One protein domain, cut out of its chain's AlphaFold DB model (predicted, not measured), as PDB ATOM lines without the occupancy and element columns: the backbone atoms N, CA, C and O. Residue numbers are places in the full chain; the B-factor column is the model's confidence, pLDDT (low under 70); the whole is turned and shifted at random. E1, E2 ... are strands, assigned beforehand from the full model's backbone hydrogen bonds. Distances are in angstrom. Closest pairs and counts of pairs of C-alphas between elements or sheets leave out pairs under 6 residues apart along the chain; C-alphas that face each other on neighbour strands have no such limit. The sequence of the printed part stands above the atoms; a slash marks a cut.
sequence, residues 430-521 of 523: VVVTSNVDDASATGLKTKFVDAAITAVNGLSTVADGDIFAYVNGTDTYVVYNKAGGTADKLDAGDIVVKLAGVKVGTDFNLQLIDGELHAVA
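AT A GLANCE: This is residues 430 to 521 of the 523 residues of the protein "Surface array protein B" of Campylobacter fetus subsp. fetus 04/554 (UniProt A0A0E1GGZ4). Little regular structure: a four-strand sheet, E1 E2 E3 E4, has the long links E1 to E2 and E3 to E4 largely over one face, and the hairpin E5 and E6 partly over the other. The printed part has 92 residues, 30 in named strands E1 to E6; the sheet is mixed, the class all strand. It is compact, with radius of gyration of the C-alphas 12.5 A and spans 35 by 27 by 22 A.

IN THESE COORDINATES: Find C-alpha 430 at (18.310, 40.267, -1.258), beginning E1, residues 430 to 432. Then read E2, 467 to 472, E3, 475 to 480, E4, 495 to 499, E5, 509 to 513, and E6, 516 to 520, ending at (11.421, 53.213, 3.787).

HOW THE PARTS SIT: E1 is parallel to E2, N 432 and O 469 within hydrogen-bond range at 2.8 A. E2, E3 and E4 form a meander, each antiparallel to the one before: see N 470 and O 477, 2.9 A, and N 478 and O 497, 2.8 A. The closest C-alphas of E1 and E5, Val 431 and Leu 510, are 7.7 A apart.

THE WHOLE: pLDDT is under 70 at residues 434 to 458 and 483 to 489.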
ATOM      1  N   VAL A 430      19.304  41.185  -0.678       88.25
ATOM      2  CA  VAL A 430      18.310  40.267  -1.258       88.25
ATOM      3  C   VAL A 430      17.108  40.158  -0.318       88.25
ATOM      4  O   VAL A 430      17.245  39.706   0.814       88.25
ATOM      5  N   VAL A 431      15.915  40.561  -0.765       86.12
ATOM      6  CA  VAL A 431      14.693  40.556   0.064       86.12
ATOM      7  C   VAL A 431      13.674  39.552  -0.470       86.12
ATOM      8  O   VAL A 431      13.326  39.594  -1.650       86.12
ATOM      9  N   VAL A 432      13.145  38.693   0.406       79.88
ATOM     10  CA  VAL A 432      12.049  37.758   0.108       79.88
ATOM     11  C   VAL A 432      10.798  38.145   0.891       79.88
ATOM     12  O   VAL A 432      10.744  38.033   2.113       79.88
ATOM     13  N   THR A 433       9.766  38.586   0.171       73.12
ATOM     14  CA  THR A 433       8.509  39.095   0.751       73.12
ATOM     15  C   THR A 433       7.348  38.096   0.687       73.12
ATOM     16  O   THR A 433       6.294  38.335   1.273       73.12
ATOM     17  N   SER A 434       7.502  36.969  -0.016       67.38
ATOM     18  CA  SER A 434       6.495  35.901  -0.058       67.38
ATOM     19  C   SER A 434       6.524  35.055   1.216       67.38
ATOM     20  O   SER A 434       7.610  34.718   1.684       67.38
ATOM     21  N   ASN A 435       5.352  34.659   1.733       57.66
ATOM     22  CA  ASN A 435       5.249  33.785   2.906       57.66
ATOM     23  C   ASN A 435       6.103  32.521   2.739       57.66
ATOM     24  O   ASN A 435       5.936  31.758   1.787       57.66
ATOM     25  N   VAL A 436       6.986  32.307   3.709       57.72
ATOM     26  CA  VAL A 436       7.853  31.138   3.837       57.72
ATOM     27  C   VAL A 436       7.027  29.984   4.408       57.72
ATOM     28  O   VAL A 436       7.052  29.723   5.605       57.72
ATOM     29  N   ASP A 437       6.234  29.321   3.569       51.88
ATOM     30  CA  ASP A 437       5.590  28.057   3.931       51.88
ATOM     31  C   ASP A 437       5.570  27.129   2.716       51.88
ATOM     32  O   ASP A 437       4.786  27.311   1.785       51.88
ATOM     33  N   ASP A 438       6.462  26.141   2.703       48.22
ATOM     34  CA  ASP A 438       6.255  24.958   1.879       48.22
ATOM     35  C   ASP A 438       6.839  23.732   2.582       48.22
ATOM     36  O   ASP A 438       8.048  23.579   2.771       48.22
ATOM     37  N   ALA A 439       5.940  22.836   2.973       47.66
ATOM     38  CA  ALA A 439       6.203  21.568   3.632       47.66
ATOM     39  C   ALA A 439       6.924  20.537   2.726       47.66
ATOM     40  O   ALA A 439       6.800  19.334   2.960       47.66
ATOM     41  N   SER A 440       7.659  20.961   1.685       47.44
ATOM     42  CA  SER A 440       8.174  20.046   0.657       47.44
ATOM     43  C   SER A 440       9.581  20.299   0.085       47.44
ATOM     44  O   SER A 440       9.997  19.544  -0.793       47.44
ATOM     45  N   ALA A 441      10.384  21.236   0.599       44.47
ATOM     46  CA  ALA A 441      11.751  21.437   0.097       44.47
ATOM     47  C   ALA A 441      12.828  20.849   1.032       44.47
ATOM     48  O   ALA A 441      12.999  21.268   2.170       44.47
ATOM     49  N   THR A 442      13.618  19.896   0.531       44.88
ATOM     50  CA  THR A 442      14.848  19.381   1.168       44.88
ATOM     51  C   THR A 442      16.047  20.334   1.015       44.88
ATOM     52  O   THR A 442      17.188  19.880   0.962       44.88
ATOM     53  N   GLY A 443      15.810  21.640   0.896       47.91
ATOM     54  CA  GLY A 443      16.830  22.659   0.648       47.91
ATOM     55  C   GLY A 443      16.644  23.833   1.601       47.91
ATOM     56  O   GLY A 443      15.619  24.502   1.531       47.91
ATOM     57  N   LEU A 444      17.665  24.048   2.437       41.66
ATOM     58  CA  LEU A 444      17.829  25.042   3.505       41.66
ATOM     59  C   LEU A 444      17.135  24.809   4.849       41.66
ATOM     60  O   LEU A 444      15.924  24.643   4.950       41.66
ATOM     61  N   LYS A 445      17.936  24.953   5.910       46.31
ATOM     62  CA  LYS A 445      17.486  25.159   7.287       46.31
ATOM     63  C   LYS A 445      18.272  26.315   7.895       46.31
ATOM     64  O   LYS A 445      19.385  26.142   8.377       46.31
ATOM     65  N   THR A 446      17.656  27.479   7.938       44.78
ATOM     66  CA  THR A 446      17.978  28.502   8.927       44.78
ATOM     67  C   THR A 446      16.821  28.507   9.907       44.78
ATOM     68  O   THR A 446      15.896  29.298   9.798       44.78
ATOM     69  N   LYS A 447      16.791  27.545  10.831       50.22
ATOM     70  CA  LYS A 447      15.903  27.693  11.982       50.22
ATOM     71  C   LYS A 447      16.622  28.655  12.918       50.22
ATOM     72  O   LYS A 447      17.727  28.392  13.363       50.22
ATOM     73  N   PHE A 448      16.055  29.821  13.166       51.97
ATOM     74  CA  PHE A 448      16.399  30.486  14.418       51.97
ATOM     75  C   PHE A 448      15.712  29.688  15.526       51.97
ATOM     76  O   PHE A 448      14.668  29.079  15.271       51.97
ATOM     77  N   VAL A 449      16.234  29.700  16.754       46.81
ATOM     78  CA  VAL A 449      15.485  29.154  17.909       46.81
ATOM     79  C   VAL A 449      14.055  29.733  17.951       46.81
ATOM     80  O   VAL A 449      13.104  29.050  18.332       46.81
ATOM     81  N   ASP A 450      13.903  30.950  17.426       48.09
ATOM     82  CA  ASP A 450      12.691  31.766  17.422       48.09
ATOM     83  C   ASP A 450      11.814  31.566  16.167       48.09
ATOM     84  O   ASP A 450      10.703  32.090  16.098       48.09
ATOM     85  N   ALA A 451      12.311  30.845  15.154       49.16
ATOM     86  CA  ALA A 451      11.704  30.733  13.833       49.16
ATOM     87  C   ALA A 451      11.788  29.289  13.325       49.16
ATOM     88  O   ALA A 451      12.812  28.844  12.809       49.16
ATOM     89  N   ALA A 452      10.693  28.539  13.443       48.12
ATOM     90  CA  ALA A 452      10.584  27.182  12.914       48.12
ATOM     91  C   ALA A 452      10.485  27.181  11.371       48.12
ATOM     92  O   ALA A 452       9.440  26.866  10.814       48.12
ATOM     93  N   ILE A 453      11.562  27.556  10.682       53.97
ATOM     94  CA  ILE A 453      11.606  27.733   9.224       53.97
ATOM     95  C   ILE A 453      11.926  26.410   8.520       53.97
ATOM     96  O   ILE A 453      12.763  25.626   8.983       53.97
ATOM     97  N   THR A 454      11.251  26.162   7.396       47.59
ATOM     98  CA  THR A 454      11.359  24.911   6.626       47.59
ATOM     99  C   THR A 454      12.020  25.070   5.251       47.59
ATOM    100  O   THR A 454      12.684  24.121   4.854       47.59
ATOM    101  N   ALA A 455      11.878  26.218   4.559       55.16
ATOM    102  CA  ALA A 455      12.633  26.626   3.350       55.16
ATOM    103  C   ALA A 455      12.216  28.035   2.857       55.16
ATOM    104  O   ALA A 455      11.020  28.309   2.817       55.16
ATOM    105  N   VAL A 456      13.156  28.887   2.404       60.19
ATOM    106  CA  VAL A 456      12.876  30.215   1.799       60.19
ATOM    107  C   VAL A 456      13.193  30.196   0.295       60.19
ATOM    108  O   VAL A 456      14.354  30.097  -0.098       60.19
ATOM    109  N   ASN A 457      12.182  30.313  -0.571       61.78
ATOM    110  CA  ASN A 457      12.398  30.441  -2.018       61.78
ATOM    111  C   ASN A 457      12.874  31.865  -2.375       61.78
ATOM    112  O   ASN A 457      12.384  32.834  -1.806       61.78
ATOM    113  N   GLY A 458      13.793  32.004  -3.335       68.12
ATOM    114  CA  GLY A 458      14.272  33.309  -3.822       68.12
ATOM    115  C   GLY A 458      15.602  33.808  -3.241       68.12
ATOM    116  O   GLY A 458      16.050  34.880  -3.635       68.12
ATOM    117  N   LEU A 459      16.270  33.035  -2.374       73.94
ATOM    118  CA  LEU A 459      17.591  33.381  -1.816       73.94
ATOM    119  C   LEU A 459      18.787  32.745  -2.550       73.94
ATOM    120  O   LEU A 459      19.928  32.901  -2.128       73.94
ATOM    121  N   SER A 460      18.567  32.075  -3.684       71.50
ATOM    122  CA  SER A 460      19.617  31.350  -4.426       71.50
ATOM    123  C   SER A 460      20.727  32.235  -5.016       71.50
ATOM    124  O   SER A 460      21.666  31.720  -5.615       71.50
ATOM    125  N   THR A 461      20.587  33.560  -4.937       76.94
ATOM    126  CA  THR A 461      21.547  34.543  -5.458       76.94
ATOM    127  C   THR A 461      22.372  35.227  -4.371       76.94
ATOM    128  O   THR A 461      23.178  36.085  -4.718       76.94
ATOM    129  N   VAL A 462      22.147  34.903  -3.093       80.56
ATOM    130  CA  VAL A 462      22.918  35.445  -1.963       80.56
ATOM    131  C   VAL A 462      24.345  34.908  -2.027       80.56
ATOM    132  O   VAL A 462      24.545  33.693  -2.093       80.56
ATOM    133  N   ALA A 463      25.319  35.812  -2.007       83.12
ATOM    134  CA  ALA A 463      26.740  35.498  -1.930       83.12
ATOM    135  C   ALA A 463      27.334  35.871  -0.560       83.12
ATOM    136  O   ALA A 463      26.684  36.500   0.278       83.12
ATOM    137  N   ASP A 464      28.592  35.489  -0.340       83.38
ATOM    138  CA  ASP A 464      29.399  35.977   0.777       83.38
ATOM    139  C   ASP A 464      29.437  37.509   0.789       83.38
ATOM    140  O   ASP A 464      29.693  38.150  -0.230       83.38
ATOM    141  N   GLY A 465      29.225  38.089   1.963       85.19
ATOM    142  CA  GLY A 465      29.155  39.526   2.185       85.19
ATOM    143  C   GLY A 465      27.776  40.138   1.920       85.19
ATOM    144  O   GLY A 465      27.538  41.273   2.335       85.19
ATOM    145  N   ASP A 466      26.849  39.430   1.274       89.19
ATOM    146  CA  ASP A 466      25.510  39.966   1.034       89.19
ATOM    147  C   ASP A 466      24.669  40.007   2.323       89.19
ATOM    148  O   ASP A 466      24.855  39.239   3.273       89.19
ATOM    149  N   ILE A 467      23.692  40.910   2.331       90.69
ATOM    150  CA  ILE A 467      22.616  40.943   3.318       90.69
ATOM    151  C   ILE A 467      21.395  40.290   2.685       90.69
ATOM    152  O   ILE A 467      21.032  40.592   1.545       90.69
ATOM    153  N   PHE A 468      20.702  39.443   3.435       87.62
ATOM    154  CA  PHE A 468      19.397  38.953   3.022       87.62
ATOM    155  C   PHE A 468      18.341  39.136   4.101       87.62
ATOM    156  O   PHE A 468      18.632  39.068   5.293       87.62
ATOM    157  N   ALA A 469      17.107  39.379   3.669       89.12
ATOM    158  CA  ALA A 469      15.965  39.567   4.549       89.12
ATOM    159  C   ALA A 469      14.763  38.741   4.089       89.12
ATOM    160  O   ALA A 469      14.504  38.632   2.889       89.12
ATOM    161  N   TYR A 470      14.008  38.178   5.029       83.75
ATOM    162  CA  TYR A 470      12.798  37.414   4.722       83.75
ATOM    163  C   TYR A 470      11.754  37.497   5.835       83.75
ATOM    164  O   TYR A 470      12.078  37.743   6.995       83.75
ATOM    165  N   VAL A 471      10.490  37.269   5.477       84.69
ATOM    166  CA  VAL A 471       9.353  37.309   6.409       84.69
ATOM    167  C   VAL A 471       9.008  35.903   6.903       84.69
ATOM    168  O   VAL A 471       8.785  35.000   6.098       84.69
ATOM    169  N   ASN A 472       8.888  35.720   8.219       79.12
ATOM    170  CA  ASN A 472       8.343  34.506   8.827       79.12
ATOM    171  C   ASN A 472       7.243  34.861   9.839       79.12
ATOM    172  O   ASN A 472       7.497  35.482  10.870       79.12
ATOM    173  N   GLY A 473       6.004  34.456   9.551       82.75
ATOM    174  CA  GLY A 473       4.847  34.800  10.376       82.75
ATOM    175  C   GLY A 473       4.590  36.311  10.417       82.75
ATOM    176  O   GLY A 473       4.156  36.904   9.425       82.75
ATOM    177  N   THR A 474       4.794  36.921  11.585       86.69
ATOM    178  CA  THR A 474       4.651  38.371  11.813       86.69
ATOM    179  C   THR A 474       5.969  39.128  11.785       86.69
ATOM    180  O   THR A 474       5.936  40.346  11.871       86.69
ATOM    181  N   ASP A 475       7.093  38.428  11.676       88.00
ATOM    182  CA  ASP A 475       8.413  38.998  11.909       88.00
ATOM    183  C   ASP A 475       9.240  38.992  10.618       88.00
ATOM    184  O   ASP A 475       9.058  38.135   9.745       88.00
ATOM    185  N   THR A 476      10.189  39.919  10.515       90.44
ATOM    186  CA  THR A 476      11.201  39.947   9.453       90.44
ATOM    187  C   THR A 476      12.546  39.575  10.045       90.44
ATOM    188  O   THR A 476      12.932  40.085  11.089       90.44
ATOM    189  N   TYR A 477      13.291  38.711   9.373       87.81
ATOM    190  CA  TYR A 477      14.648  38.351   9.761       87.81
ATOM    191  C   TYR A 477      15.626  38.929   8.752       87.81
ATOM    192  O   TYR A 477      15.411  38.787   7.551       87.81
ATOM    193  N   VAL A 478      16.682  39.569   9.244       91.19
ATOM    194  CA  VAL A 478      17.780  40.143   8.464       91.19
ATOM    195  C   VAL A 478      19.060  39.421   8.860       91.19
ATOM    196  O   VAL A 478      19.380  39.304  10.042       91.19
ATOM    197  N   VAL A 479      19.798  38.934   7.871       88.44
ATOM    198  CA  VAL A 479      21.065  38.236   8.071       88.44
ATOM    199  C   VAL A 479      22.133  38.912   7.233       88.44
ATOM    200  O   VAL A 479      21.965  39.085   6.027       88.44
ATOM    201  N   TYR A 480      23.239  39.274   7.874       90.38
ATOM    202  CA  TYR A 480      24.466  39.639   7.182       90.38
ATOM    203  C   TYR A 480      25.344  38.387   7.062       90.38
ATOM    204  O   TYR A 480      25.907  37.933   8.061       90.38
ATOM    205  N   ASN A 481      25.420  37.829   5.849       86.75
ATOM    206  CA  ASN A 481      26.173  36.617   5.522       86.75
ATOM    207  C   ASN A 481      27.659  36.951   5.378       86.75
ATOM    208  O   ASN A 481      28.140  37.211   4.279       86.75
ATOM    209  N   LYS A 482      28.399  37.037   6.480       78.12
ATOM    210  CA  LYS A 482      29.746  37.624   6.451       78.12
ATOM    211  C   LYS A 482      30.825  36.632   6.013       78.12
ATOM    212  O   LYS A 482      31.872  37.067   5.530       78.12
ATOM    213  N   ALA A 483      30.631  35.328   6.216       67.38
ATOM    214  CA  ALA A 483      31.694  34.344   6.034       67.38
ATOM    215  C   ALA A 483      31.236  33.080   5.294       67.38
ATOM    216  O   ALA A 483      30.657  32.192   5.907       67.38
ATOM    217  N   GLY A 484      31.628  32.929   4.021       59.19
ATOM    218  CA  GLY A 484      31.709  31.625   3.341       59.19
ATOM    219  C   GLY A 484      30.393  30.886   3.076       59.19
ATOM    220  O   GLY A 484      30.451  29.720   2.668       59.19
ATOM    221  N   GLY A 485      29.249  31.509   3.355       58.69
ATOM    222  CA  GLY A 485      27.939  30.881   3.374       58.69
ATOM    223  C   GLY A 485      27.167  31.030   2.065       58.69
ATOM    224  O   GLY A 485      27.184  32.058   1.391       58.69
ATOM    225  N   THR A 486      26.401  29.998   1.728       58.97
ATOM    226  CA  THR A 486      25.220  30.152   0.858       58.97
ATOM    227  C   THR A 486      24.028  30.485   1.756       58.97
ATOM    228  O   THR A 486      24.061  30.118   2.930       58.97
ATOM    229  N   ALA A 487      22.964  31.122   1.244       61.59
ATOM    230  CA  ALA A 487      21.739  31.347   2.034       61.59
ATOM    231  C   ALA A 487      21.278  30.068   2.762       61.59
ATOM    232  O   ALA A 487      20.770  30.131   3.879       61.59
ATOM    233  N   ASP A 488      21.506  28.924   2.111       61.03
ATOM    234  CA  ASP A 488      22.007  27.632   2.569       61.03
ATOM    235  C   ASP A 488      21.775  27.260   4.047       61.03
ATOM    236  O   ASP A 488      21.026  26.346   4.423       61.03
ATOM    237  N   LYS A 489      22.583  27.939   4.868       67.06
ATOM    238  CA  LYS A 489      22.969  27.585   6.232       67.06
ATOM    239  C   LYS A 489      23.521  28.834   6.934       67.06
ATOM    240  O   LYS A 489      24.174  29.643   6.292       67.06
ATOM    241  N   LEU A 490      23.301  28.953   8.247       74.44
ATOM    242  CA  LEU A 490      24.004  29.939   9.081       74.44
ATOM    243  C   LEU A 490      25.410  29.447   9.415       74.44
ATOM    244  O   LEU A 490      25.588  28.299   9.844       74.44
ATOM    245  N   ASP A 491      26.387  30.333   9.303       77.88
ATOM    246  CA  ASP A 491      27.771  30.054   9.637       77.88
ATOM    247  C   ASP A 491      28.278  30.933  10.784       77.88
ATOM    248  O   ASP A 491      27.755  32.000  11.118       77.88
ATOM    249  N   ALA A 492      29.325  30.442  11.453       82.44
ATOM    250  CA  ALA A 492      30.041  31.263  12.417       82.44
ATOM    251  C   ALA A 492      30.671  32.445  11.666       82.44
ATOM    252  O   ALA A 492      31.464  32.244  10.748       82.44
ATOM    253  N   GLY A 493      30.346  33.671  12.069       83.81
ATOM    254  CA  GLY A 493      30.712  34.876  11.327       83.81
ATOM    255  C   GLY A 493      29.521  35.742  10.943       83.81
ATOM    256  O   GLY A 493      29.692  36.960  10.882       83.81
ATOM    257  N   ASP A 494      28.348  35.143  10.762       86.69
ATOM    258  CA  ASP A 494      27.143  35.863  10.355       86.69
ATOM    259  C   ASP A 494      26.574  36.715  11.485       86.69
ATOM    260  O   ASP A 494      26.766  36.414  12.663       86.69
ATOM    261  N   ILE A 495      25.848  37.774  11.133       88.75
ATOM    262  CA  ILE A 495      25.086  38.587  12.090       88.75
ATOM    263  C   ILE A 495      23.605  38.381  11.810       88.75
ATOM    264  O   ILE A 495      23.177  38.436  10.656       88.75
ATOM    265  N   VAL A 496      22.831  38.142  12.866       86.31
ATOM    266  CA  VAL A 496      21.426  37.762  12.768       86.31
ATOM    267  C   VAL A 496      20.569  38.735  13.564       86.31
ATOM    268  O   VAL A 496      20.717  38.873  14.778       86.31
ATOM    269  N   VAL A 497      19.600  39.337  12.882       90.44
ATOM    270  CA  VAL A 497      18.679  40.312  13.459       90.44
ATOM    271  C   VAL A 497      17.243  39.894  13.172       90.44
ATOM    272  O   VAL A 497      16.884  39.569  12.042       90.44
ATOM    273  N   LYS A 498      16.402  39.924  14.200       90.56
ATOM    274  CA  LYS A 498      14.956  39.777  14.108       90.56
ATOM    275  C   LYS A 498      14.305  41.138  14.301       90.56
ATOM    276  O   LYS A 498      14.501  41.780  15.323       90.56
ATOM    277  N   LEU A 499      13.474  41.531  13.350       94.12
ATOM    278  CA  LEU A 499      12.572  42.673  13.429       94.12
ATOM    279  C   LEU A 499      11.196  42.124  13.813       94.12
ATOM    280  O   LEU A 499      10.505  41.504  12.997       94.12
ATOM    281  N   ALA A 500      10.844  42.246  15.089       92.25
ATOM    282  CA  ALA A 500       9.634  41.653  15.636       92.25
ATOM    283  C   ALA A 500       8.390  42.460  15.243       92.25
ATOM    284  O   ALA A 500       8.383  43.683  15.303       92.25
ATOM    285  N   GLY A 501       7.321  41.759  14.873       92.25
ATOM    286  CA  GLY A 501       6.014  42.349  14.592       92.25
ATOM    287  C   GLY A 501       5.907  43.133  13.284       92.25
ATOM    288  O   GLY A 501       4.852  43.718  13.048       92.25
ATOM    289  N   VAL A 502       6.948  43.134  12.443       92.50
ATOM    290  CA  VAL A 502       6.982  43.879  11.178       92.50
ATOM    291  C   VAL A 502       7.358  43.007   9.984       92.50
ATOM    292  O   VAL A 502       8.196  42.106  10.069       92.50
ATOM    293  N   LYS A 503       6.760  43.304   8.831       92.00
ATOM    294  CA  LYS A 503       6.913  42.570   7.571       92.00
ATOM    295  C   LYS A 503       7.445  43.474   6.471       92.00
ATOM    296  O   LYS A 503       6.733  44.341   5.953       92.00
ATOM    297  N   VAL A 504       8.666  43.196   6.023       90.50
ATOM    298  CA  VAL A 504       9.198  43.820   4.809       90.50
ATOM    299  C   VAL A 504       8.305  43.511   3.595       90.50
ATOM    300  O   VAL A 504       7.830  42.391   3.406       90.50
ATOM    301  N   GLY A 505       8.041  44.529   2.780       88.50
ATOM    302  CA  GLY A 505       7.132  44.495   1.634       88.50
ATOM    303  C   GLY A 505       5.648  44.680   1.976       88.50
ATOM    304  O   GLY A 505       4.848  44.809   1.054       88.50
ATOM    305  N   THR A 506       5.270  44.697   3.262       91.25
ATOM    306  CA  THR A 506       3.888  44.975   3.712       91.25
ATOM    307  C   THR A 506       3.802  46.210   4.603       91.25
ATOM    308  O   THR A 506       2.944  47.052   4.363       91.25
ATOM    309  N   ASP A 507       4.693  46.335   5.589       92.38
ATOM    310  CA  ASP A 507       4.705  47.468   6.524       92.38
ATOM    311  C   ASP A 507       5.682  48.566   6.064       92.38
ATOM    312  O   ASP A 507       5.378  49.755   6.125       92.38
ATOM    313  N   PHE A 508       6.836  48.168   5.522       94.50
ATOM    314  CA  PHE A 508       7.842  49.036   4.899       94.50
ATOM    315  C   PHE A 508       8.655  48.252   3.862       94.50
ATOM    316  O   PHE A 508       8.601  47.023   3.815       94.50
ATOM    317  N   ASN A 509       9.453  48.938   3.047       94.75
ATOM    318  CA  ASN A 509      10.502  48.315   2.242       94.75
ATOM    319  C   ASN A 509      11.867  48.485   2.911       94.75
ATOM    320  O   ASN A 509      12.102  49.461   3.618       94.75
ATOM    321  N   LEU A 510      12.776  47.552   2.639       95.38
ATOM    322  CA  LEU A 510      14.183  47.678   3.000       95.38
ATOM    323  C   LEU A 510      14.982  48.115   1.773       95.38
ATOM    324  O   LEU A 510      14.854  47.514   0.704       95.38
ATOM    325  N   GLN A 511      15.804  49.151   1.921       94.69
ATOM    326  CA  GLN A 511      16.696  49.638   0.869       94.69
ATOM    327  C   GLN A 511      18.123  49.752   1.383       94.69
ATOM    328  O   GLN A 511      18.352  50.254   2.476       94.69
ATOM    329  N   LEU A 512      19.082  49.310   0.574       94.19
ATOM    330  CA  LEU A 512      20.499  49.515   0.844       94.19
ATOM    331  C   LEU A 512      20.924  50.868   0.257       94.19
ATOM    332  O   LEU A 512      20.888  51.044  -0.961       94.19
ATOM    333  N   ILE A 513      21.297  51.815   1.115       91.50
ATOM    334  CA  ILE A 513      21.715  53.176   0.752       91.50
ATOM    335  C   ILE A 513      23.040  53.448   1.459       91.50
ATOM    336  O   ILE A 513      23.125  53.312   2.672       91.50
ATOM    337  N   ASP A 514      24.088  53.774   0.702       87.12
ATOM    338  CA  ASP A 514      25.426  54.095   1.233       87.12
ATOM    339  C   ASP A 514      25.990  53.065   2.238       87.12
ATOM    340  O   ASP A 514      26.746  53.398   3.149       87.12
ATOM    341  N   GLY A 515      25.643  51.785   2.054       85.69
ATOM    342  CA  GLY A 515      26.080  50.684   2.919       85.69
ATOM    343  C   GLY A 515      25.261  50.498   4.202       85.69
ATOM    344  O   GLY A 515      25.622  49.672   5.037       85.69
ATOM    345  N   GLU A 516      24.157  51.228   4.357       94.19
ATOM    346  CA  GLU A 516      23.201  51.111   5.460       94.19
ATOM    347  C   GLU A 516      21.863  50.573   4.940       94.19
ATOM    348  O   GLU A 516      21.446  50.840   3.811       94.19
ATOM    349  N   LEU A 517      21.176  49.788   5.764       96.00
ATOM    350  CA  LEU A 517      19.869  49.226   5.456       96.00
ATOM    351  C   LEU A 517      18.782  50.133   6.037       96.00
ATOM    352  O   LEU A 517      18.626  50.195   7.249       96.00
ATOM    353  N   HIS A 518      18.028  50.812   5.181       97.00
ATOM    354  CA  HIS A 518      16.997  51.774   5.560       97.00
ATOM    355  C   HIS A 518      15.602  51.158   5.462       97.00
ATOM    356  O   HIS A 518      15.249  50.580   4.428       97.00
ATOM    357  N   ALA A 519      14.784  51.363   6.491       97.25
ATOM    358  CA  ALA A 519      13.345  51.181   6.410       97.25
ATOM    359  C   ALA A 519      12.710  52.390   5.718       97.25
ATOM    360  O   ALA A 519      12.797  53.525   6.190       97.25
ATOM    361  N   VAL A 520      12.049  52.158   4.589       96.75
ATOM    362  CA  VAL A 520      11.421  53.213   3.787       96.75
ATOM    363  C   VAL A 520       9.950  52.908   3.538       96.75
ATOM    364  O   VAL A 520       9.547  51.748   3.444       96.75
ATOM    365  N   ALA A 521       9.138  53.953   3.396       94.69
ATOM    366  CA  ALA A 521       7.718  53.800   3.102       94.69
ATOM    367  C   ALA A 521       7.479  53.023   1.792       94.69
ATOM    368  O   ALA A 521       8.258  53.108   0.836       94.69
TER     369      ALA A 521